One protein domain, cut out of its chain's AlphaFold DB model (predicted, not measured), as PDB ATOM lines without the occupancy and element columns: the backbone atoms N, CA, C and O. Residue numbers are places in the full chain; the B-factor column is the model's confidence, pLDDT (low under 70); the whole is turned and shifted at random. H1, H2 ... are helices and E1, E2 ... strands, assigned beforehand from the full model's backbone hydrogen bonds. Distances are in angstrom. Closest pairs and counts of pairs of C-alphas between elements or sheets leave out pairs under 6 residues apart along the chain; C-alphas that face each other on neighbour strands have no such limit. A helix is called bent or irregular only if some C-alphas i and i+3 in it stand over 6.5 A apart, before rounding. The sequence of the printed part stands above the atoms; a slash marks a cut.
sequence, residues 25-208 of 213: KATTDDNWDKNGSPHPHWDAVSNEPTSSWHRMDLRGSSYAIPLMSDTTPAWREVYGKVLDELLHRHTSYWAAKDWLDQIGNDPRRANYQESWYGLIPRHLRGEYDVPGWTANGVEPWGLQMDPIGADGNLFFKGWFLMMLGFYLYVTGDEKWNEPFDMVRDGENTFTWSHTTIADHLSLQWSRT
ATOM      1  N   LYS A  25     284.251 253.417 229.815       98.00
ATOM      2  CA  LYS A  25     283.134 253.022 228.955       98.00
ATOM      3  C   LYS A  25     283.604 252.816 227.513       98.00
ATOM      4  O   LYS A  25     283.412 251.740 226.973       98.00
ATOM      5  N   ALA A  26     284.271 253.804 226.928       98.12
ATOM      6  CA  ALA A  26     284.730 253.747 225.545       98.12
ATOM      7  C   ALA A  26     285.822 252.686 225.318       98.12
ATOM      8  O   ALA A  26     285.885 252.104 224.246       98.12
ATOM      9  N   THR A  27     286.657 252.397 226.321       98.12
ATOM     10  CA  THR A  27     287.738 251.402 226.212       98.12
ATOM     11  C   THR A  27     287.380 250.032 226.798       98.12
ATOM     12  O   THR A  27     288.283 249.248 227.080       98.12
ATOM     13  N   THR A  28     286.107 249.758 227.093       98.25
ATOM     14  CA  THR A  28     285.679 248.401 227.473       98.25
ATOM     15  C   THR A  28     285.516 247.578 226.202       98.25
ATOM     16  O   THR A  28     284.880 248.046 225.260       98.25
ATOM     17  N   ASP A  29     286.056 246.361 226.194       97.06
ATOM     18  CA  ASP A  29     285.906 245.448 225.063       97.06
ATOM     19  C   ASP A  29     284.426 245.128 224.813       97.06
ATOM     20  O   ASP A  29     283.684 244.728 225.716       97.06
ATOM     21  N   ASP A  30     283.999 245.298 223.568       97.31
ATOM     22  CA  ASP A  30     282.679 244.945 223.070       97.31
ATOM     23  C   ASP A  30     282.738 244.650 221.569       97.31
ATOM     24  O   ASP A  30     283.797 244.736 220.946       97.31
ATOM     25  N   ASN A  31     281.613 244.238 220.983       96.88
ATOM     26  CA  ASN A  31     281.547 243.943 219.558       96.88
ATOM     27  C   ASN A  31     280.306 244.591 218.939       96.88
ATOM     28  O   ASN A  31     279.182 244.174 219.203       96.88
ATOM     29  N   TRP A  32     280.526 245.603 218.101       97.69
ATOM     30  CA  TRP A  32     279.471 246.349 217.411       97.69
ATOM     31  C   TRP A  32     279.221 245.875 215.970       97.69
ATOM     32  O   TRP A  32     278.448 246.506 215.242       97.69
ATOM     33  N   ASP A  33     279.815 244.759 215.555       95.31
ATOM     34  CA  ASP A  33     279.561 244.136 214.256       95.31
ATOM     35  C   ASP A  33     278.194 243.430 214.234       95.31
ATOM     36  O   ASP A  33     277.606 243.136 215.276       95.31
ATOM     37  N   LYS A  34     277.688 243.105 213.038       95.25
ATOM     38  CA  LYS A  34     276.335 242.551 212.817       95.25
ATOM     39  C   LYS A  34     275.979 241.355 213.703       95.25
ATOM     40  O   LYS A  34     274.882 241.299 214.249       95.25
ATOM     41  N   ASN A  35     276.916 240.422 213.861       95.12
ATOM     42  CA  ASN A  35     276.737 239.202 214.661       95.12
ATOM     43  C   ASN A  35     277.272 239.341 216.100       95.12
ATOM     44  O   ASN A  35     277.311 238.360 216.843       95.12
ATOM     45  N   GLY A  36     277.737 240.534 216.470       94.94
ATOM     46  CA  GLY A  36     278.217 240.874 217.801       94.94
ATOM     47  C   GLY A  36     277.109 241.373 218.726       94.94
ATOM     48  O   GLY A  36     275.918 241.311 218.418       94.94
ATOM     49  N   SER A  37     277.526 241.902 219.871       94.88
ATOM     50  CA  SER A  37     276.656 242.578 220.829       94.88
ATOM     51  C   SER A  37     277.443 243.691 221.531       94.88
ATOM     52  O   SER A  37     278.499 243.406 222.111       94.88
ATOM     53  N   PRO A  38     276.931 244.936 221.549       97.62
ATOM     54  CA  PRO A  38     277.457 245.993 222.398       97.62
ATOM     55  C   PRO A  38     277.458 245.560 223.863       97.62
ATOM     56  O   PRO A  38     276.608 244.778 224.301       97.62
ATOM     57  N   HIS A  39     278.404 246.082 224.642       98.06
ATOM     58  CA  HIS A  39     278.429 245.823 226.076       98.06
ATOM     59  C   HIS A  39     277.183 246.440 226.759       98.06
ATOM     60  O   HIS A  39     276.776 247.545 226.392       98.06
ATOM     61  N   PRO A  40     276.594 245.813 227.802       96.75
ATOM     62  CA  PRO A  40     275.330 246.259 228.416       96.75
ATOM     63  C   PRO A  40     275.318 247.660 229.049       96.75
ATOM     64  O   PRO A  40     274.285 248.121 229.523       96.75
ATOM     65  N   HIS A  41     276.467 248.332 229.122       96.62
ATOM     66  CA  HIS A  41     276.553 249.708 229.617       96.62
ATOM     67  C   HIS A  41     276.104 250.764 228.598       96.62
ATOM     68  O   HIS A  41     276.026 251.938 228.957       96.62
ATOM     69  N   TRP A  42     275.887 250.357 227.347       97.69
ATOM     70  CA  TRP A  42     275.367 251.196 226.289       97.69
ATOM     71  C   TRP A  42     273.851 251.139 226.398       97.69
ATOM     72  O   TRP A  42     273.252 250.081 226.221       97.69
ATOM     73  N   ASP A  43     273.235 252.258 226.749       96.81
ATOM     74  CA  ASP A  43     271.788 252.314 226.911       96.81
ATOM     75  C   ASP A  43     271.075 252.123 225.565       96.81
ATOM     76  O   ASP A  43     271.379 252.781 224.569       96.81
ATOM     77  N   ALA A  44     270.110 251.211 225.560       94.75
ATOM     78  CA  ALA A  44     269.227 250.937 224.432       94.75
ATOM     79  C   ALA A  44     267.775 250.719 224.880       94.75
ATOM     80  O   ALA A  44     266.990 250.112 224.161       94.75
ATOM     81  N   VAL A  45     267.413 251.179 226.081       94.69
ATOM     82  CA  VAL A  45     266.076 250.942 226.653       94.69
ATOM     83  C   VAL A  45     265.408 252.218 227.146       94.69
ATOM     84  O   VAL A  45     264.181 252.276 227.228       94.69
ATOM     85  N   SER A  46     266.176 253.258 227.468       95.06
ATOM     86  CA  SER A  46     265.601 254.474 228.036       95.06
ATOM     87  C   SER A  46     264.888 255.317 226.975       95.06
ATOM     88  O   SER A  46     265.400 255.550 225.882       95.06
ATOM     89  N   ASN A  47     263.718 255.850 227.339       92.06
ATOM     90  CA  ASN A  47     262.919 256.769 226.518       92.06
ATOM     91  C   ASN A  47     262.514 256.201 225.137       92.06
ATOM     92  O   ASN A  47     262.654 256.876 224.111       92.06
ATOM     93  N   GLU A  48     261.994 254.968 225.107       93.62
ATOM     94  CA  GLU A  48     261.292 254.423 223.932       93.62
ATOM     95  C   GLU A  48     260.100 255.343 223.556       93.62
ATOM     96  O   GLU A  48     259.345 255.762 224.447       93.62
ATOM     97  N   PRO A  49     259.915 255.689 222.264       92.56
ATOM     98  CA  PRO A  49     260.494 255.047 221.075       92.56
ATOM     99  C   PRO A  49     261.734 255.719 220.492       92.56
ATOM    100  O   PRO A  49     262.403 255.139 219.643       92.56
ATOM    101  N   THR A  50     262.080 256.922 220.939       90.94
ATOM    102  CA  THR A  50     263.054 257.746 220.220       90.94
ATOM    103  C   THR A  50     264.496 257.462 220.605       90.94
ATOM    104  O   THR A  50     265.363 257.499 219.737       90.94
ATOM    105  N   SER A  51     264.789 257.247 221.891       91.06
ATOM    106  CA  SER A  51     266.176 257.254 222.393       91.06
ATOM    107  C   SER A  51     266.681 255.902 222.888       91.06
ATOM    108  O   SER A  51     267.815 255.813 223.345       91.06
ATOM    109  N   SER A  52     265.884 254.849 222.728       94.12
ATOM    110  CA  SER A  52     266.187 253.480 223.142       94.12
ATOM    111  C   SER A  52     267.064 252.746 222.115       94.12
ATOM    112  O   SER A  52     266.710 251.676 221.629       94.12
ATOM    113  N   TRP A  53     268.207 253.336 221.752       94.81
ATOM    114  CA  TRP A  53     269.169 252.759 220.805       94.81
ATOM    115  C   TRP A  53     270.597 253.001 221.285       94.81
ATOM    116  O   TRP A  53     270.939 254.141 221.588       94.81
ATOM    117  N   HIS A  54     271.463 251.980 221.240       95.88
ATOM    118  CA  HIS A  54     272.868 252.072 221.681       95.88
ATOM    119  C   HIS A  54     273.601 253.301 221.115       95.88
ATOM    120  O   HIS A  54     274.369 253.972 221.810       95.88
ATOM    121  N   ARG A  55     273.325 253.650 219.850       95.19
ATOM    122  CA  ARG A  55     273.916 254.817 219.179       95.19
ATOM    123  C   ARG A  55     273.585 256.151 219.858       95.19
ATOM    124  O   ARG A  55     274.365 257.090 219.725       95.19
ATOM    125  N   MET A  56     272.451 256.254 220.556       95.69
ATOM    126  CA  MET A  56     271.997 257.463 221.254       95.69
ATOM    127  C   MET A  56     272.835 257.746 222.493       95.69
ATOM    128  O   MET A  56     273.215 258.891 222.747       95.69
ATOM    129  N   ASP A  57     273.190 256.697 223.217       97.00
ATOM    130  CA  ASP A  57     274.098 256.792 224.345       97.00
ATOM    131  C   ASP A  57     275.554 256.991 223.883       97.00
ATOM    132  O   ASP A  57     276.285 257.827 224.424       97.00
ATOM    133  N   LEU A  58     275.964 256.318 222.801       97.31
ATOM    134  CA  LEU A  58     277.278 256.507 222.177       97.31
ATOM    135  C   LEU A  58     277.517 257.962 221.758       97.31
ATOM    136  O   LEU A  58     278.511 258.566 222.160       97.31
ATOM    137  N   ARG A  59     276.593 258.572 221.007       95.56
ATOM    138  CA  ARG A  59     276.710 259.989 220.619       95.56
ATOM    139  C   ARG A  59     276.613 260.922 221.824       95.56
ATOM    140  O   ARG A  59     277.359 261.897 221.899       95.56
ATOM    141  N   GLY A  60     275.742 260.610 222.790       96.31
ATOM    142  CA  GLY A  60     275.583 261.359 224.037       96.31
ATOM    143  C   GLY A  60     276.893 261.443 224.821       96.31
ATOM    144  O   GLY A  60     277.252 262.498 225.343       96.31
ATOM    145  N   SER A  61     277.653 260.348 224.799       97.56
ATOM    146  CA  SER A  61     278.960 260.209 225.441       97.56
ATOM    147  C   SER A  61     280.054 261.098 224.818       97.56
ATOM    148  O   SER A  61     281.089 261.301 225.450       97.56
ATOM    149  N   SER A  62     279.837 261.669 223.623       97.69
ATOM    150  CA  SER A  62     280.831 262.509 222.932       97.69
ATOM    151  C   SER A  62     280.776 263.999 223.308       97.69
ATOM    152  O   SER A  62     281.812 264.661 223.348       97.69
ATOM    153  N   TYR A  63     279.595 264.539 223.635       95.62
ATOM    154  CA  TYR A  63     279.355 265.991 223.700       95.62
ATOM    155  C   TYR A  63     280.190 266.742 224.739       95.62
ATOM    156  O   TYR A  63     280.571 267.892 224.528       95.62
ATOM    157  N   ALA A  64     280.463 266.114 225.882       95.25
ATOM    158  CA  ALA A  64     281.212 266.754 226.959       95.25
ATOM    159  C   ALA A  64     282.728 266.782 226.699       95.25
ATOM    160  O   ALA A  64     283.442 267.535 227.360       95.25
ATOM    161  N   ILE A  65     283.230 265.964 225.769       97.81
ATOM    162  CA  ILE A  65     284.662 265.808 225.514       97.81
ATOM    163  C   ILE A  65     285.329 267.109 225.031       97.81
ATOM    164  O   ILE A  65     286.291 267.514 225.691       97.81
ATOM    165  N   PRO A  66     284.844 267.811 223.983       97.06
ATOM    166  CA  PRO A  66     285.466 269.066 223.542       97.06
ATOM    167  C   PRO A  66     285.462 270.152 224.633       97.06
ATOM    168  O   PRO A  66     286.439 270.869 224.825       97.06
ATOM    169  N   LEU A  67     284.406 270.218 225.452       95.56
ATOM    170  CA  LEU A  67     284.334 271.173 226.566       95.56
ATOM    171  C   LEU A  67     285.395 270.884 227.645       95.56
ATOM    172  O   LEU A  67     286.007 271.793 228.213       95.56
ATOM    173  N   MET A  68     285.629 269.602 227.945       96.62
ATOM    174  CA  MET A  68     286.673 269.196 228.887       96.62
ATOM    175  C   MET A  68     288.081 269.401 228.311       96.62
ATOM    176  O   MET A  68     288.993 269.753 229.072       96.62
ATOM    177  N   SER A  69     288.263 269.245 226.994       96.88
ATOM    178  CA  SER A  69     289.554 269.484 226.342       96.88
ATOM    179  C   SER A  69     289.969 270.947 226.365       96.88
ATOM    180  O   SER A  69     291.144 271.218 226.593       96.88
ATOM    181  N   ASP A  70     289.029 271.886 226.237       95.62
ATOM    182  CA  ASP A  70     289.327 273.321 226.364       95.62
ATOM    183  C   ASP A  70     289.772 273.685 227.778       95.62
ATOM    184  O   ASP A  70     290.663 274.511 227.983       95.62
ATOM    185  N   THR A  71     289.183 273.019 228.773       95.00
ATOM    186  CA  THR A  71     289.540 273.234 230.177       95.00
ATOM    187  C   THR A  71     290.890 272.612 230.517       95.00
ATOM    188  O   THR A  71     291.602 273.139 231.356       95.00
ATOM    189  N   THR A  72     291.266 271.484 229.913       95.44
ATOM    190  CA  THR A  72     292.522 270.775 230.233       95.44
ATOM    191  C   THR A  72     293.217 270.273 228.963       95.44
ATOM    192  O   THR A  72     293.326 269.067 228.737       95.44
ATOM    193  N   PRO A  73     293.753 271.183 228.131       92.81
ATOM    194  CA  PRO A  73     294.316 270.839 226.821       92.81
ATOM    195  C   PRO A  73     295.540 269.915 226.892       92.81
ATOM    196  O   PRO A  73     295.895 269.275 225.907       92.81
ATOM    197  N   ALA A  74     296.181 269.807 228.057       93.00
ATOM    198  CA  ALA A  74     297.268 268.860 228.288       93.00
ATOM    199  C   ALA A  74     296.812 267.385 228.268       93.00
ATOM    200  O   ALA A  74     297.653 266.499 228.198       93.00
ATOM    201  N   TRP A  75     295.505 267.097 228.350       95.56
ATOM    202  CA  TRP A  75     294.954 265.732 228.386       95.56
ATOM    203  C   TRP A  75     294.337 265.293 227.048       95.56
ATOM    204  O   TRP A  75     293.544 264.352 227.011       95.56
ATOM    205  N   ARG A  76     294.696 265.956 225.939       95.62
ATOM    206  CA  ARG A  76     294.173 265.668 224.589       95.62
ATOM    207  C   ARG A  76     294.252 264.204 224.184       95.62
ATOM    208  O   ARG A  76     293.302 263.720 223.587       95.62
ATOM    209  N   GLU A  77     295.305 263.483 224.552       97.44
ATOM    210  CA  GLU A  77     295.429 262.049 224.249       97.44
ATOM    211  C   GLU A  77     294.297 261.218 224.875       97.44
ATOM    212  O   GLU A  77     293.749 260.322 224.237       97.44
ATOM    213  N   VAL A  78     293.888 261.553 226.104       98.12
ATOM    214  CA  VAL A  78     292.785 260.872 226.802       98.12
ATOM    215  C   VAL A  78     291.460 261.166 226.105       98.12
ATOM    216  O   VAL A  78     290.682 260.250 225.850       98.12
ATOM    217  N   TYR A  79     291.210 262.433 225.771       98.50
ATOM    218  CA  TYR A  79     290.000 262.853 225.063       98.50
ATOM    219  C   TYR A  79     289.916 262.259 223.654       98.50
ATOM    220  O   TYR A  79     288.872 261.733 223.269       98.50
ATOM    221  N   GLY A  80     291.030 262.293 222.923       98.50
ATOM    222  CA  GLY A  80     291.173 261.713 221.597       98.50
ATOM    223  C   GLY A  80     290.906 260.216 221.611       98.50
ATOM    224  O   GLY A  80     290.117 259.750 220.798       98.50
ATOM    225  N   LYS A  81     291.456 259.472 222.583       98.75
ATOM    226  CA  LYS A  81     291.184 258.034 222.723       98.75
ATOM    227  C   LYS A  81     289.700 257.743 222.939       98.75
ATOM    228  O   LYS A  81     289.183 256.821 222.324       98.75
ATOM    229  N   VAL A  82     289.004 258.526 223.769       98.81
ATOM    230  CA  VAL A  82     287.550 258.361 223.947       98.81
ATOM    231  C   VAL A  82     286.813 258.592 222.634       98.81
ATOM    232  O   VAL A  82     286.024 257.747 222.232       98.81
ATOM    233  N   LEU A  83     287.066 259.712 221.956       98.88
ATOM    234  CA  LEU A  83     286.379 260.038 220.704       98.88
ATOM    235  C   LEU A  83     286.659 259.010 219.607       98.88
ATOM    236  O   LEU A  83     285.741 258.643 218.882       98.88
ATOM    237  N   ASP A  84     287.888 258.509 219.526       98.75
ATOM    238  CA  ASP A  84     288.281 257.503 218.546       98.75
ATOM    239  C   ASP A  84     287.524 256.183 218.714       98.75
ATOM    240  O   ASP A  84     286.971 255.641 217.761       98.75
ATOM    241  N   GLU A  85     287.436 255.702 219.953       98.69
ATOM    242  CA  GLU A  85     286.673 254.507 220.313       98.69
ATOM    243  C   GLU A  85     285.174 254.664 220.010       98.69
ATOM    244  O   GLU A  85     284.517 253.720 219.559       98.69
ATOM    245  N   LEU A  86     284.619 255.860 220.237       98.69
ATOM    246  CA  LEU A  86     283.226 256.160 219.902       98.69
ATOM    247  C   LEU A  86     283.010 256.207 218.381       98.69
ATOM    248  O   LEU A  86     282.009 255.678 217.904       98.69
ATOM    249  N   LEU A  87     283.928 256.807 217.618       98.69
ATOM    250  CA  LEU A  87     283.860 256.872 216.154       98.69
ATOM    251  C   LEU A  87     283.996 255.484 215.519       98.69
ATOM    252  O   LEU A  87     283.203 255.131 214.647       98.69
ATOM    253  N   HIS A  88     284.918 254.653 216.008       98.25
ATOM    254  CA  HIS A  88     285.065 253.278 215.532       98.25
ATOM    255  C   HIS A  88     283.777 252.457 215.706       98.25
ATOM    256  O   HIS A  88     283.372 251.732 214.800       98.25
ATOM    257  N   ARG A  89     283.072 252.628 216.829       98.25
ATOM    258  CA  ARG A  89     281.753 252.010 217.049       98.25
ATOM    259  C   ARG A  89     280.657 252.629 216.187       98.25
ATOM    260  O   ARG A  89     279.792 251.906 215.705       98.25
ATOM    261  N   HIS A  90     280.693 253.946 215.964       98.25
ATOM    262  CA  HIS A  90     279.700 254.643 215.137       98.25
ATOM    263  C   HIS A  90     279.722 254.198 213.671       98.25
ATOM    264  O   HIS A  90     278.724 254.320 212.967       98.25
ATOM    265  N   THR A  91     280.857 253.673 213.217       97.81
ATOM    266  CA  THR A  91     280.998 253.134 211.867       97.81
ATOM    267  C   THR A  91     280.515 251.681 211.749       97.81
ATOM    268  O   THR A  91     280.423 251.183 210.636       97.81
ATOM    269  N   SER A  92     280.178 250.982 212.842       97.25
ATOM    270  CA  SER A  92     279.749 249.572 212.817       97.25
ATOM    271  C   SER A  92     278.238 249.378 212.605       97.25
ATOM    272  O   SER A  92     277.442 250.296 212.806       97.25
ATOM    273  N   TYR A  93     277.821 248.139 212.319       97.56
ATOM    274  CA  TYR A  93     276.413 247.728 212.193       97.56
ATOM    275  C   TYR A  93     275.518 248.209 213.342       97.56
ATOM    276  O   TYR A  93     274.473 248.809 213.102       97.56
ATOM    277  N   TRP A  94     275.920 247.989 214.601       97.44
ATOM    278  CA  TRP A  94     275.081 248.326 215.758       97.44
ATOM    279  C   TRP A  94     274.804 249.826 215.913       97.44
ATOM    280  O   TRP A  94     273.816 250.198 216.550       97.44
ATOM    281  N   ALA A  95     275.621 250.689 215.303       97.12
ATOM    282  CA  ALA A  95     275.352 252.118 215.273       97.12
ATOM    283  C   ALA A  95     274.225 252.487 214.303       97.12
ATOM    284  O   ALA A  95     273.516 253.450 214.575       97.12
ATOM    285  N   ALA A  96     274.035 251.729 213.223       96.56
ATOM    286  CA  ALA A  96     272.993 251.942 212.217       96.56
ATOM    287  C   ALA A  96     271.887 250.869 212.269       96.56
ATOM    288  O   ALA A  96     271.133 250.705 211.316       96.56
ATOM    289  N   LYS A  97     271.799 250.106 213.366       95.56
ATOM    290  CA  LYS A  97     270.923 248.930 213.467       95.56
ATOM    291  C   LYS A  97     269.450 249.241 213.220       95.56
ATOM    292  O   LYS A  97     268.774 248.444 212.585       95.56
ATOM    293  N   ASP A  98     268.961 250.374 213.721       94.31
ATOM    294  CA  ASP A  98     267.600 250.844 213.450       94.31
ATOM    295  C   ASP A  98     267.379 250.979 211.938       94.31
ATOM    296  O   ASP A  98     266.498 250.329 211.386       94.31
ATOM    297  N   TRP A  99     268.267 251.698 211.252       96.12
ATOM    298  CA  TRP A  99     268.204 251.899 209.804       96.12
ATOM    299  C   TRP A  99     268.297 250.605 208.975       96.12
ATOM    300  O   TRP A  99     267.639 250.481 207.939       96.12
ATOM    301  N   LEU A 100     269.126 249.658 209.417       96.00
ATOM    302  CA  LEU A 100     269.400 248.407 208.703       96.00
ATOM    303  C   LEU A 100     268.315 247.339 208.921       96.00
ATOM    304  O   LEU A 100     268.091 246.522 208.031       96.00
ATOM    305  N   ASP A 101     267.636 247.349 210.073       95.31
ATOM    306  CA  ASP A 101     266.664 246.309 210.436       95.31
ATOM    307  C   ASP A 101     265.204 246.755 210.301       95.31
ATOM    308  O   ASP A 101     264.327 245.925 210.054       95.31
ATOM    309  N   GLN A 102     264.907 248.043 210.495       96.06
ATOM    310  CA  GLN A 102     263.538 248.565 210.458       96.06
ATOM    311  C   GLN A 102     263.105 248.844 209.019       96.06
ATOM    312  O   GLN A 102     262.929 249.994 208.601       96.06
ATOM    313  N   ILE A 103     262.965 247.756 208.260       97.06
ATOM    314  CA  ILE A 103     262.563 247.784 206.860       97.06
ATOM    315  C   ILE A 103     261.034 247.790 206.743       97.06
ATOM    316  O   ILE A 103     260.353 246.898 207.253       97.06
ATOM    317  N   GLY A 104     260.500 248.774 206.022       96.88
ATOM    318  CA  GLY A 104     259.067 248.984 205.845       96.88
ATOM    319  C   GLY A 104     258.396 249.657 207.045       96.88
ATOM    320  O   GLY A 104     259.045 250.088 207.997       96.88
ATOM    321  N   ASN A 105     257.069 249.761 206.984       97.00
ATOM    322  CA  ASN A 105     256.289 250.396 208.050       97.00
ATOM    323  C   ASN A 105     256.388 249.620 209.374       97.00
ATOM    324  O   ASN A 105     256.528 248.393 209.362       97.00
ATOM    325  N   ASP A 106     256.236 250.309 210.506       96.56
ATOM    326  CA  ASP A 106     256.309 249.682 211.827       96.56
ATOM    327  C   ASP A 106     255.169 248.661 211.984       96.56
ATOM    328  O   ASP A 106     253.988 249.033 211.927       96.56
ATOM    329  N   PRO A 107     255.466 247.372 212.238       96.06
ATOM    330  CA  PRO A 107     254.431 246.360 212.435       96.06
ATOM    331  C   PRO A 107     253.524 246.657 213.641       96.06
ATOM    332  O   PRO A 107     252.418 246.121 213.732       96.06
ATOM    333  N   ARG A 108     253.959 247.515 214.573       95.12
ATOM    334  CA  ARG A 108     253.202 247.927 215.759       95.12
ATOM    335  C   ARG A 108     252.363 249.184 215.549       95.12
ATOM    336  O   ARG A 108     251.640 249.541 216.477       95.12
ATOM    337  N   ARG A 109     252.395 249.845 214.382       95.06
ATOM    338  CA  ARG A 109     251.746 251.162 214.196       95.06
ATOM    339  C   ARG A 109     250.246 251.202 214.487       95.06
ATOM    340  O   ARG A 109     249.735 252.218 214.949       95.06
ATOM    341  N   ALA A 110     249.561 250.071 214.305       95.50
ATOM    342  CA  ALA A 110     248.151 249.888 214.655       95.50
ATOM    343  C   ALA A 110     247.884 249.841 216.174       95.50
ATOM    344  O   ALA A 110     246.766 250.098 216.609       95.50
ATOM    345  N   ASN A 111     248.898 249.508 216.978       95.31
ATOM    346  CA  ASN A 111     248.769 249.094 218.376       95.31
ATOM    347  C   ASN A 111     249.783 249.793 219.299       95.31
ATOM    348  O   ASN A 111     250.286 249.193 220.250       95.31
ATOM    349  N   TYR A 112     250.111 251.059 219.031       95.69
ATOM    350  CA  TYR A 112     250.971 251.830 219.926       95.69
ATOM    351  C   TYR A 112     250.311 252.109 221.276       95.69
ATOM    352  O   TYR A 112     249.104 252.349 221.364       95.69
ATOM    353  N   GLN A 113     251.137 252.143 222.323       94.25
ATOM    354  CA  GLN A 113     250.703 252.539 223.655       94.25
ATOM    355  C   GLN A 113     250.233 253.998 223.684       94.25
ATOM    356  O   GLN A 113     250.781 254.868 223.004       94.25
ATOM    357  N   GLU A 114     249.226 254.278 224.512       94.06
ATOM    358  CA  GLU A 114     248.553 255.581 224.553       94.06
ATOM    359  C   GLU A 114     249.502 256.738 224.906       94.06
ATOM    360  O   GLU A 114     249.346 257.849 224.402       94.06
ATOM    361  N   SER A 115     250.543 256.477 225.700       93.50
ATOM    362  CA  SER A 115     251.562 257.473 226.057       93.50
ATOM    363  C   SER A 115     252.304 258.050 224.843       93.50
ATOM    364  O   SER A 115     252.835 259.157 224.926       93.50
ATOM    365  N   TRP A 116     252.314 257.358 223.699       94.75
ATOM    366  CA  TRP A 116     252.940 257.834 222.460       94.75
ATOM    367  C   TRP A 116     252.009 258.656 221.572       94.75
ATOM    368  O   TRP A 116     252.456 259.275 220.611       94.75
ATOM    369  N   TYR A 117     250.717 258.730 221.888       93.38
ATOM    370  CA  TYR A 117     249.726 259.409 221.050       93.38
ATOM    371  C   TYR A 117     249.934 260.923 220.919       93.38
ATOM    372  O   TYR A 117     249.311 261.542 220.051       93.38
ATOM    373  N   GLY A 118     250.783 261.519 221.762       93.50
ATOM    374  CA  GLY A 118     251.243 262.903 221.626       93.50
ATOM    375  C   GLY A 118     252.274 263.111 220.509       93.50
ATOM    376  O   GLY A 118     252.416 264.232 220.033       93.50
ATOM    377  N   LEU A 119     252.953 262.049 220.065       93.62
ATOM    378  CA  LEU A 119     253.949 262.076 218.985       93.62
ATOM    379  C   LEU A 119     253.333 261.846 217.598       93.62
ATOM    380  O   LEU A 119     254.020 261.976 216.591       93.62
ATOM    381  N   ILE A 120     252.050 261.475 217.544       94.69
ATOM    382  CA  ILE A 120     251.379 261.016 216.328       94.69
ATOM    383  C   ILE A 120     250.215 261.957 216.002       94.69
ATOM    384  O   ILE A 120     249.338 262.161 216.856       94.69
ATOM    385  N   PRO A 121     250.135 262.500 214.772       94.44
ATOM    386  CA  PRO A 121     248.974 263.264 214.336       94.44
ATOM    387  C   PRO A 121     247.683 262.470 214.546       94.44
ATOM    388  O   PRO A 121     247.570 261.323 214.121       94.44
ATOM    389  N   ARG A 122     246.683 263.081 215.199       94.62
ATOM    390  CA  ARG A 122     245.441 262.389 215.604       94.62
ATOM    391  C   ARG A 122     244.769 261.603 214.475       94.62
ATOM    392  O   ARG A 122     244.262 260.521 214.732       94.62
ATOM    393  N   HIS A 123     244.777 262.151 213.262       95.62
ATOM    394  CA  HIS A 123     244.136 261.565 212.085       95.62
ATOM    395  C   HIS A 123     244.957 260.456 211.407       95.62
ATOM    396  O   HIS A 123     244.433 259.817 210.508       95.62
ATOM    397  N   LEU A 124     246.208 260.226 211.825       95.62
ATOM    398  CA  LEU A 124     247.087 259.182 211.279       95.62
ATOM    399  C   LEU A 124     247.407 258.081 212.303       95.62
ATOM    400  O   LEU A 124     248.259 257.225 212.067       95.62
ATOM    401  N   ARG A 125     246.765 258.092 213.477       94.38
ATOM    402  CA  ARG A 125     246.962 257.036 214.480       94.38
ATOM    403  C   ARG A 125     246.524 255.696 213.899       94.38
ATOM    404  O   ARG A 125     245.409 255.582 213.406       94.38
ATOM    405  N   GLY A 126     247.397 254.699 213.987       94.38
ATOM    406  CA  GLY A 126     247.186 253.389 213.378       94.38
ATOM    407  C   GLY A 126     247.863 253.209 212.017       94.38
ATOM    408  O   GLY A 126     248.048 252.077 211.580       94.38
ATOM    409  N   GLU A 127     248.262 254.308 211.372       95.00
ATOM    410  CA  GLU A 127     248.825 254.317 210.014       95.00
ATOM    411  C   GLU A 127     250.172 255.055 209.923       95.00
ATOM    412  O   GLU A 127     250.903 254.876 208.953       95.00
ATOM    413  N   TYR A 128     250.524 255.844 210.939       94.50
ATOM    414  CA  TYR A 128     251.777 256.590 211.039       94.50
ATOM    415  C   TYR A 128     252.804 255.849 211.888       94.50
ATOM    416  O   TYR A 128     252.492 255.461 213.016       94.50
ATOM    417  N   ASP A 129     254.028 255.728 211.387       95.31
ATOM    418  CA  ASP A 129     255.148 255.182 212.151       95.31
ATOM    419  C   ASP A 129     255.639 256.211 213.176       95.31
ATOM    420  O   ASP A 129     255.919 257.364 212.850       95.31
ATOM    421  N   VAL A 130     255.711 255.817 214.447       94.12
ATOM    422  CA  VAL A 130     256.110 256.722 215.532       94.12
ATOM    423  C   VAL A 130     257.573 257.169 215.369       94.12
ATOM    424  O   VAL A 130     258.413 256.368 214.944       94.12
ATOM    425  N   PRO A 131     257.937 258.407 215.767       90.81
ATOM    426  CA  PRO A 131     259.338 258.806 215.837       90.81
ATOM    427  C   PRO A 131     260.169 257.792 216.636       90.81
ATOM    428  O   PRO A 131     259.851 257.511 217.790       90.81
ATOM    429  N   GLY A 132     261.227 257.253 216.027       90.56
ATOM    430  CA  GLY A 132     262.014 256.147 216.588       90.56
ATOM    431  C   GLY A 132     261.953 254.847 215.781       90.56
ATOM    432  O   GLY A 132     262.807 253.982 215.973       90.56
ATOM    433  N   TRP A 133     260.993 254.732 214.859       95.31
ATOM    434  CA  TRP A 133     261.017 253.761 213.767       95.31
ATOM    435  C   TRP A 133     261.496 254.443 212.476       95.31
ATOM    436  O   TRP A 133     260.959 255.484 212.103       95.31
ATOM    437  N   THR A 134     262.522 253.911 211.808       94.44
ATOM    438  CA  THR A 134     263.152 254.568 210.649       94.44
ATOM    439  C   THR A 134     262.453 254.303 209.323       94.44
ATOM    440  O   THR A 134     262.616 255.103 208.407       94.44
ATOM    441  N   ALA A 135     261.693 253.210 209.212       95.44
ATOM    442  CA  ALA A 135     260.919 252.843 208.025       95.44
ATOM    443  C   ALA A 135     261.715 252.817 206.700       95.44
ATOM    444  O   ALA A 135     261.229 253.265 205.659       95.44
ATOM    445  N   ASN A 136     262.944 252.295 206.715       96.75
ATOM    446  CA  ASN A 136     263.774 252.216 205.509       96.75
ATOM    447  C   ASN A 136     263.086 251.314 204.464       96.75
ATOM    448  O   ASN A 136     262.539 250.273 204.813       96.75
ATOM    449  N   GLY A 137     263.057 251.688 203.185       96.06
ATOM    450  CA  GLY A 137     262.320 250.924 202.171       96.06
ATOM    451  C   GLY A 137     260.900 251.406 201.875       96.06
ATOM    452  O   GLY A 137     260.285 250.880 200.949       96.06
ATOM    453  N   VAL A 138     260.364 252.380 202.616       94.56
ATOM    454  CA  VAL A 138     259.044 252.960 202.320       94.56
ATOM    455  C   VAL A 138     259.146 254.004 201.197       94.56
ATOM    456  O   VAL A 138     260.078 254.806 201.134       94.56
ATOM    457  N   GLU A 139     258.173 253.984 200.286       92.31
ATOM    458  CA  GLU A 139     258.046 254.956 199.195       92.31
ATOM    459  C   GLU A 139     257.886 256.401 199.716       92.31
ATOM    460  O   GLU A 139     257.247 256.610 200.751       92.31
ATOM    461  N   PRO A 140     258.396 257.417 198.992       91.56
ATOM    462  CA  PRO A 140     258.981 257.347 197.646       91.56
ATOM    463  C   PRO A 140     260.488 257.027 197.583       91.56
ATOM    464  O   PRO A 140     261.057 257.005 196.496       91.56
ATOM    465  N   TRP A 141     261.165 256.850 198.723       90.31
ATOM    466  CA  TRP A 141     262.636 256.776 198.762       90.31
ATOM    467  C   TRP A 141     263.195 255.372 198.509       90.31
ATOM    468  O   TRP A 141     264.332 255.229 198.056       90.31
ATOM    469  N   GLY A 142     262.397 254.335 198.774       95.12
ATOM    470  CA  GLY A 142     262.809 252.947 198.588       95.12
ATOM    471  C   GLY A 142     263.885 252.502 199.584       95.12
ATOM    472  O   GLY A 142     264.128 253.144 200.608       95.12
ATOM    473  N   LEU A 143     264.478 251.332 199.331       96.75
ATOM    474  CA  LEU A 143     265.438 250.708 200.245       96.75
ATOM    475  C   LEU A 143     266.835 251.301 200.048       96.75
ATOM    476  O   LEU A 143     267.397 251.210 198.957       96.75
ATOM    477  N   GLN A 144     267.413 251.853 201.113       97.06
ATOM    478  CA  GLN A 144     268.725 252.497 201.084       97.06
ATOM    479  C   GLN A 144     269.603 251.924 202.194       97.06
ATOM    480  O   GLN A 144     269.446 252.268 203.360       97.06
ATOM    481  N   MET A 145     270.524 251.023 201.852       96.56
ATOM    482  CA  MET A 145     271.338 250.324 202.859       96.56
ATOM    483  C   MET A 145     272.518 251.150 203.379       96.56
ATOM    484  O   MET A 145     273.042 250.837 204.444       96.56
ATOM    485  N   ASP A 146     272.914 252.213 202.673       97.62
ATOM    486  CA  ASP A 146     273.939 253.147 203.142       97.62
ATOM    487  C   ASP A 146     273.327 254.150 204.136       97.62
ATOM    488  O   ASP A 146     272.573 255.033 203.718       97.62
ATOM    489  N   PRO A 147     273.640 254.070 205.444       97.06
ATOM    490  CA  PRO A 147     273.055 254.972 206.430       97.06
ATOM    491  C   PRO A 147     273.554 256.420 206.291       97.06
ATOM    492  O   PRO A 147     272.911 257.326 206.823       97.06
ATOM    493  N   ILE A 148     274.680 256.651 205.608       97.88
ATOM    494  CA  ILE A 148     275.190 257.988 205.289       97.88
ATOM    495  C   ILE A 148     274.612 258.475 203.959       97.88
ATOM    496  O   ILE A 148     274.152 259.613 203.872       97.88
ATOM    497  N   GLY A 149     274.624 257.617 202.940       96.56
ATOM    498  CA  GLY A 149     274.172 257.947 201.589       96.56
ATOM    499  C   GLY A 149     272.654 258.075 201.431       96.56
ATOM    500  O   GLY A 149     272.205 258.652 200.443       96.56
ATOM    501  N   ALA A 150     271.871 257.557 202.382       95.69
ATOM    502  CA  ALA A 150     270.412 257.610 202.356       95.69
ATOM    503  C   ALA A 150     269.867 259.043 202.244       95.69
ATOM    504  O   ALA A 150     270.358 259.951 202.910       95.69
ATOM    505  N   ASP A 151     268.787 259.240 201.486       91.81
ATOM    506  CA  ASP A 151     268.068 260.519 201.429       91.81
ATOM    507  C   ASP A 151     267.465 260.874 202.800       91.81
ATOM    508  O   ASP A 151     267.373 262.038 203.190       91.81
ATOM    509  N   GLY A 152     267.071 259.860 203.566       88.69
ATOM    510  CA  GLY A 152     266.642 260.013 204.948       88.69
ATOM    511  C   GLY A 152     267.810 260.059 205.936       88.69
ATOM    512  O   GLY A 152     268.897 260.572 205.672       88.69
ATOM    513  N   ASN A 153     267.556 259.520 207.128       93.62
ATOM    514  CA  ASN A 153     268.567 259.251 208.152       93.62
ATOM    515  C   ASN A 153     269.461 260.449 208.549       93.62
ATOM    516  O   ASN A 153     270.577 260.270 209.039       93.62
ATOM    517  N   LEU A 154     268.975 261.687 208.372       92.38
ATOM    518  CA  LEU A 154     269.728 262.924 208.637       92.38
ATOM    519  C   LEU A 154     270.306 262.970 210.054       92.38
ATOM    520  O   LEU A 154     271.403 263.484 210.266       92.38
ATOM    521  N   PHE A 155     269.581 262.408 211.025       90.56
ATOM    522  CA  PHE A 155     270.061 262.315 212.395       90.56
ATOM    523  C   PHE A 155     271.368 261.514 212.469       90.56
ATOM    524  O   PHE A 155     272.282 261.922 213.170       90.56
ATOM    525  N   PHE A 156     271.500 260.404 211.742       96.06
ATOM    526  CA  PHE A 156     272.647 259.512 211.859       96.06
ATOM    527  C   PHE A 156     273.894 260.202 211.314       96.06
ATOM    528  O   PHE A 156     274.838 260.461 212.060       96.06
ATOM    529  N   LYS A 157     273.847 260.616 210.045       95.88
ATOM    530  CA  LYS A 157     274.977 261.271 209.380       95.88
ATOM    531  C   LYS A 157     275.300 262.652 209.943       95.88
ATOM    532  O   LYS A 157     276.473 262.984 210.075       95.88
ATOM    533  N   GLY A 158     274.303 263.431 210.365       96.12
ATOM    534  CA  GLY A 158     274.538 264.720 211.020       96.12
ATOM    535  C   GLY A 158     275.228 264.572 212.379       96.12
ATOM    536  O   GLY A 158     276.148 265.320 212.708       96.12
ATOM    537  N   TRP A 159     274.828 263.580 213.177       96.50
ATOM    538  CA  TRP A 159     275.463 263.318 214.469       96.50
ATOM    539  C   TRP A 159     276.853 262.720 214.324       96.50
ATOM    540  O   TRP A 159     277.748 263.109 215.075       96.50
ATOM    541  N   PHE A 160     277.049 261.837 213.349       98.19
ATOM    542  CA  PHE A 160     278.363 261.302 213.037       98.19
ATOM    543  C   PHE A 160     279.326 262.404 212.582       98.19
ATOM    544  O   PHE A 160     280.430 262.500 213.112       98.19
ATOM    545  N   LEU A 161     278.878 263.305 211.697       97.75
ATOM    546  CA  LEU A 161     279.674 264.443 211.233       97.75
ATOM    547  C   LEU A 161     280.123 265.343 212.391       97.75
ATOM    548  O   LEU A 161     281.279 265.749 212.469       97.75
ATOM    549  N   MET A 162     279.233 265.599 213.347       97.75
ATOM    550  CA  MET A 162     279.577 266.355 214.547       97.75
ATOM    551  C   MET A 162     280.621 265.627 215.415       97.75
ATOM    552  O   MET A 162     281.539 266.269 215.921       97.75
ATOM    553  N   MET A 163     280.529 264.301 215.571       98.69
ATOM    554  CA  MET A 163     281.538 263.522 216.303       98.69
ATOM    555  C   MET A 163     282.905 263.526 215.603       98.69
ATOM    556  O   MET A 163     283.929 263.647 216.277       98.69
ATOM    557  N   LEU A 164     282.927 263.432 214.269       98.69
ATOM    558  CA  LEU A 164     284.145 263.556 213.460       98.69
ATOM    559  C   LEU A 164     284.785 264.937 213.662       98.69
ATOM    560  O   LEU A 164     285.984 265.039 213.932       98.69
ATOM    561  N   GLY A 165     283.964 265.990 213.647       98.50
ATOM    562  CA  GLY A 165     284.379 267.351 213.976       98.50
ATOM    563  C   GLY A 165     284.935 267.484 215.396       98.50
ATOM    564  O   GLY A 165     285.952 268.146 215.585       98.50
ATOM    565  N   PHE A 166     284.332 266.826 216.394       98.69
ATOM    566  CA  PHE A 166     284.868 266.808 217.761       98.69
ATOM    567  C   PHE A 166     286.243 266.153 217.830       98.69
ATOM    568  O   PHE A 166     287.114 266.685 218.513       98.69
ATOM    569  N   TYR A 167     286.460 265.031 217.136       98.69
ATOM    570  CA  TYR A 167     287.779 264.398 217.100       98.69
ATOM    571  C   TYR A 167     288.817 265.361 216.535       98.69
ATOM    572  O   TYR A 167     289.764 265.692 217.246       98.69
ATOM    573  N   LEU A 168     288.584 265.886 215.328       98.56
ATOM    574  CA  LEU A 168     289.499 266.824 214.679       98.56
ATOM    575  C   LEU A 168     289.764 268.062 215.550       98.56
ATOM    576  O   LEU A 168     290.908 268.475 215.707       98.56
ATOM    577  N   TYR A 169     288.723 268.626 216.165       98.38
ATOM    578  CA  TYR A 169     288.842 269.781 217.053       98.38
ATOM    579  C   TYR A 169     289.732 269.505 218.273       98.38
ATOM    580  O   TYR A 169     290.573 270.323 218.645       98.38
ATOM    581  N   VAL A 170     289.547 268.347 218.911       98.38
ATOM    582  CA  VAL A 170     290.253 267.981 220.143       98.38
ATOM    583  C   VAL A 170     291.701 267.597 219.865       98.38
ATOM    584  O   VAL A 170     292.593 267.988 220.622       98.38
ATOM    585  N   THR A 171     291.938 266.802 218.823       98.12
ATOM    586  CA  THR A 171     293.231 266.151 218.574       98.12
ATOM    587  C   THR A 171     294.088 266.892 217.554       98.12
ATOM    588  O   THR A 171     295.310 266.791 217.623       98.12
ATOM    589  N   GLY A 172     293.473 267.637 216.629       97.88
ATOM    590  CA  GLY A 172     294.132 268.162 215.431       97.88
ATOM    591  C   GLY A 172     294.518 267.081 214.414       97.88
ATOM    592  O   GLY A 172     295.252 267.375 213.478       97.88
ATOM    593  N   ASP A 173     294.073 265.839 214.611       98.12
ATOM    594  CA  ASP A 173     294.416 264.691 213.774       98.12
ATOM    595  C   ASP A 173     293.349 264.470 212.692       98.12
ATOM    596  O   ASP A 173     292.158 264.315 212.977       98.12
ATOM    597  N   GLU A 174     293.799 264.442 211.440       97.88
ATOM    598  CA  GLU A 174     292.967 264.318 210.247       97.88
ATOM    599  C   GLU A 174     292.726 262.868 209.812       97.88
ATOM    600  O   GLU A 174     292.125 262.657 208.764       97.88
ATOM    601  N   LYS A 175     293.124 261.848 210.587       97.88
ATOM    602  CA  LYS A 175     292.988 260.439 210.167       97.88
ATOM    603  C   LYS A 175     291.579 260.033 209.726       97.88
ATOM    604  O   LYS A 175     291.433 259.185 208.861       97.88
ATOM    605  N   TRP A 176     290.535 260.628 210.307       98.19
ATOM    606  CA  TRP A 176     289.142 260.349 209.940       98.19
ATOM    607  C   TRP A 176     288.704 261.071 208.653       98.19
ATOM    608  O   TRP A 176     287.554 260.980 208.231       98.19
ATOM    609  N   ASN A 177     289.608 261.811 208.019       98.25
ATOM    610  CA  ASN A 177     289.459 262.294 206.656       98.25
ATOM    611  C   ASN A 177     290.095 261.346 205.623       98.25
ATOM    612  O   ASN A 177     289.818 261.493 204.434       98.25
ATOM    613  N   GLU A 178     290.875 260.354 206.059       98.38
ATOM    614  CA  GLU A 178     291.199 259.198 205.222       98.38
ATOM    615  C   GLU A 178     289.954 258.307 205.043       98.38
ATOM    616  O   GLU A 178     289.051 258.338 205.888       98.38
ATOM    617  N   PRO A 179     289.871 257.513 203.959       98.50
ATOM    618  CA  PRO A 179     288.740 256.620 203.730       98.50
ATOM    619  C   PRO A 179     288.552 255.585 204.850       98.50
ATOM    620  O   PRO A 179     289.502 254.914 205.258       98.50
ATOM    621  N   PHE A 180     287.310 255.411 205.303       98.06
ATOM    622  CA  PHE A 180     286.903 254.387 206.264       98.06
ATOM    623  C   PHE A 180     285.566 253.751 205.874       98.06
ATOM    624  O   PHE A 180     284.739 254.363 205.196       98.06
ATOM    625  N   ASP A 181     285.337 252.530 206.352       97.94
ATOM    626  CA  ASP A 181     284.163 251.737 205.994       97.94
ATOM    627  C   ASP A 181     283.059 251.794 207.053       97.94
ATOM    628  O   ASP A 181     283.290 251.562 208.246       97.94
ATOM    629  N   MET A 182     281.837 252.036 206.587       97.75
ATOM    630  CA  MET A 182     280.594 251.988 207.352       97.75
ATOM    631  C   MET A 182     279.957 250.596 207.306       97.75
ATOM    632  O   MET A 182     280.079 249.880 206.311       97.75
ATOM    633  N   VAL A 183     279.224 250.259 208.374       95.38
ATOM    634  CA  VAL A 183     278.454 249.027 208.637       95.38
ATOM    635  C   VAL A 183     279.317 247.767 208.765       95.38
ATOM    636  O   VAL A 183     279.187 247.055 209.763       95.38
ATOM    637  N   ARG A 184     280.230 247.530 207.813       91.44
ATOM    638  CA  ARG A 184     281.221 246.439 207.791       91.44
ATOM    639  C   ARG A 184     280.621 245.043 207.977       91.44
ATOM    640  O   ARG A 184     281.209 244.187 208.634       91.44
ATOM    641  N   ASP A 185     279.451 244.795 207.394       89.38
ATOM    642  CA  ASP A 185     278.790 243.485 207.454       89.38
ATOM    643  C   ASP A 185     279.044 242.596 206.222       89.38
ATOM    644  O   ASP A 185     278.435 241.535 206.083       89.38
ATOM    645  N   GLY A 186     279.953 243.019 205.339       85.81
ATOM    646  CA  GLY A 186     280.309 242.331 204.099       85.81
ATOM    647  C   GLY A 186     279.395 242.699 202.933       85.81
ATOM    648  O   GLY A 186     279.881 243.192 201.921       85.81
ATOM    649  N   GLU A 187     278.083 242.504 203.076       88.38
ATOM    650  CA  GLU A 187     277.107 242.780 202.009       88.38
ATOM    651  C   GLU A 187     276.875 244.282 201.792       88.38
ATOM    652  O   GLU A 187     276.774 244.735 200.654       88.38
ATOM    653  N   ASN A 188     276.820 245.058 202.874       89.62
ATOM    654  CA  ASN A 188     276.467 246.473 202.878       89.62
ATOM    655  C   ASN A 188     277.624 247.283 203.464       89.62
ATOM    656  O   ASN A 188     277.510 247.843 204.547       89.62
ATOM    657  N   THR A 189     278.766 247.315 202.775       94.62
ATOM    658  CA  THR A 189     279.935 248.104 203.199       94.62
ATOM    659  C   THR A 189     280.081 249.339 202.317       94.62
ATOM    660  O   THR A 189     280.146 249.217 201.095       94.62
ATOM    661  N   PHE A 190     280.138 250.521 202.936       97.44
ATOM    662  CA  PHE A 190     280.190 251.808 202.232       97.44
ATOM    663  C   PHE A 190     281.363 252.642 202.724       97.44
ATOM    664  O   PHE A 190     281.516 252.841 203.929       97.44
ATOM    665  N   THR A 191     282.169 253.151 201.800       98.12
ATOM    666  CA  THR A 191     283.376 253.908 202.133       98.12
ATOM    667  C   THR A 191     283.099 255.406 202.114       98.12
ATOM    668  O   THR A 191     282.589 255.943 201.131       98.12
ATOM    669  N   TRP A 192     283.489 256.080 203.190       98.56
ATOM    670  CA  TRP A 192     283.314 257.513 203.388       98.56
ATOM    671  C   TRP A 192     284.573 258.139 203.991       98.56
ATOM    672  O   TRP A 192     285.495 257.455 204.423       98.56
ATOM    673  N   SER A 193     284.601 259.464 204.027       98.56
ATOM    674  CA  SER A 193     285.569 260.272 204.765       98.56
ATOM    675  C   SER A 193     284.859 261.464 205.397       98.56
ATOM    676  O   SER A 193     283.762 261.829 204.971       98.56
ATOM    677  N   HIS A 194     285.478 262.118 206.382       98.25
ATOM    678  CA  HIS A 194     284.889 263.302 207.011       98.25
ATOM    679  C   HIS A 194     284.419 264.354 205.985       98.25
ATOM    680  O   HIS A 194     283.263 264.777 206.031       98.25
ATOM    681  N   THR A 195     285.270 264.719 205.020       98.19
ATOM    682  CA  THR A 195     284.920 265.712 203.986       98.19
ATOM    683  C   THR A 195     283.798 265.228 203.069       98.19
ATOM    684  O   THR A 195     282.856 265.972 202.812       98.19
ATOM    685  N   THR A 196     283.831 263.972 202.615       98.50
ATOM    686  CA  THR A 196     282.815 263.468 201.672       98.50
ATOM    687  C   THR A 196     281.426 263.354 202.304       98.50
ATOM    688  O   THR A 196     280.427 263.578 201.620       98.50
ATOM    689  N   ILE A 197     281.340 263.094 203.613       98.31
ATOM    690  CA  ILE A 197     280.073 263.141 204.360       98.31
ATOM    691  C   ILE A 197     279.535 264.575 204.422       98.31
ATOM    692  O   ILE A 197     278.343 264.799 204.199       98.31
ATOM    693  N   ALA A 198     280.402 265.549 204.720       97.81
ATOM    694  CA  ALA A 198     280.022 266.961 204.769       97.81
ATOM    695  C   ALA A 198     279.526 267.458 203.402       97.81
ATOM    696  O   ALA A 198     278.473 268.093 203.321       97.81
ATOM    697  N   ASP A 199     280.241 267.109 202.331       97.62
ATOM    698  CA  ASP A 199     279.873 267.451 200.958       97.62
ATOM    699  C   ASP A 199     278.547 266.806 200.553       97.62
ATOM    700  O   ASP A 199     277.691 267.477 199.977       97.62
ATOM    701  N   HIS A 200     278.334 265.531 200.897       96.44
ATOM    702  CA  HIS A 200     277.068 264.846 200.644       96.44
ATOM    703  C   HIS A 200     275.894 265.562 201.324       96.44
ATOM    704  O   HIS A 200     274.889 265.843 200.672       96.44
ATOM    705  N   LEU A 201     276.033 265.920 202.604       94.06
ATOM    706  CA  LEU A 201     275.002 266.652 203.344       94.06
ATOM    707  C   LEU A 201     274.745 268.052 202.772       94.06
ATOM    708  O   LEU A 201     273.591 268.456 202.626       94.06
ATOM    709  N   SER A 202     275.801 268.782 202.413       93.81
ATOM    710  CA  SER A 202     275.701 270.107 201.787       93.81
ATOM    711  C   SER A 202     274.998 270.042 200.424       93.81
ATOM    712  O   SER A 202     274.092 270.825 200.117       93.81
ATOM    713  N   LEU A 203     275.359 269.049 199.611       93.19
ATOM    714  CA  LEU A 203     274.755 268.813 198.307       93.19
ATOM    715  C   LEU A 203     273.287 268.403 198.433       93.19
ATOM    716  O   LEU A 203     272.453 268.864 197.658       93.19
ATOM    717  N   GLN A 204     272.969 267.557 199.410       90.94
ATOM    718  CA  GLN A 204     271.598 267.167 199.695       90.94
ATOM    719  C   GLN A 204     270.760 268.390 200.080       90.94
ATOM    720  O   GLN A 204     269.715 268.623 199.479       90.94
ATOM    721  N   TRP A 205     271.253 269.212 201.012       89.50
ATOM    722  CA  TRP A 205     270.578 270.431 201.458       89.50
ATOM    723  C   TRP A 205     270.302 271.394 200.298       89.50
ATOM    724  O   TRP A 205     269.158 271.787 200.082       89.50
ATOM    725  N   SER A 206     271.322 271.707 199.493       90.31
ATOM    726  CA  SER A 206     271.210 272.652 198.366       90.31
ATOM    727  C   SER A 206     270.269 272.203 197.240       90.31
ATOM    728  O   SER A 206     269.820 273.028 196.449       90.31
ATOM    729  N   ARG A 207     269.960 270.904 197.147       88.50
ATOM    730  CA  ARG A 207     269.059 270.342 196.125       88.50
ATOM    731  C   ARG A 207     267.601 270.245 196.569       88.50
ATOM    732  O   ARG A 207     266.747 269.952 195.735       88.50
ATOM    733  N   THR A 208     267.314 270.460 197.851       83.38
ATOM    734  CA  THR A 208     265.959 270.342 198.415       83.38
ATOM    735  C   THR A 208     265.285 271.703 198.541       83.38
ATOM    736  O   THR A 208     265.948 272.713 198.770       83.38
TER     737      THR A 208
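What this domain is: This is residues 25 to 208 of the 213 residues of an uncharacterized protein of marine metagenome (UniProt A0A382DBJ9). A long helix, H5, is the core of a helical body, with H3 running back beside it, H1 and H2 packed on parts of it, and H6 packed on it at a steeper angle, while a small two-stranded hairpin, E1 and E2, lies near H3. Beyond these helices a long loop stretch, residues 102 to 153, reaches to the end of the long axis opposite the turn between H2 and H3. The printed part has 184 residues with six named helices and two named strands, in the order H1 H2 H3 H4 H5 E1 E2 H6; E1 and E2 form one antiparallel sheet. The class is mostly helix, though under half of the residues are in named elements. The whole is compact, with a radius of gyration of the C-alphas of 17.5 A, and elongated, spanning 56 by 34 by 32 A.

Where its parts are: E1 is residues 180 to 182, beginning at C-alpha 180 (286.903, 254.387, 206.264), and E2 is residues 190 to 192. H5, residues 154 to 171, is 25.7 A long; H3, residues 73 to 90, is 24.7 A. H6, residues 194 to 207, is 20.5 A long and ends at C-alpha 207 (269.059, 270.342, 196.125). H1 is residues 54 to 60, from C-alpha 54 (272.868, 252.072, 221.681), H2 residues 64 to 71, and H4 residues 97 to 101. H3 is irregular, C-alphas 74 and 77 being 8.1 A apart, and has a kink of 31 degrees near residue 80.

How they stand to each other: E1 and E2 are a hairpin, with N 182 and O 190 at 2.8 A and N 180 and O 192 at 2.9 A, within hydrogen-bond range. H3 and E1 are near each other. H5 is the hub, touching four helices. It touches H3, closest C-alphas Gly 80 and Thr 171 at 5.8 A, at a shallow tilt of 28 degrees, opposite ways. With residues 157 to 164 alone it touches H6, closest C-alphas Leu 164 and His 194 at 6.5 A, at a steep tilt of 39 degrees, opposite ways. With residues 166 to 170 alone it touches H2, closest C-alphas Pro 66 and Val 170 at 6.0 A. H1 and H5 only just touch, with 3 pairs of C-alphas within 8 A, closest Arg 59 and Trp 159 at 7.1 A. H2 and H3 are a helical hairpin, closest C-alphas Ile 65 and Tyr 79 at 6.1 A. H4 touches no helix. Every O i to N i+4 pair is within hydrogen-bond range in H1, H2, H4, H5 and H6; in H3, 12 of 14 are.

The domain as a whole: The C-alphas farthest apart are those of Ala 74 and His 123, 56.0 A. The printed part has no cut. The link from H4 to H5, 52 residues, is long. Mean pLDDT of the printed part is 95.7, and no printed residue is under 70.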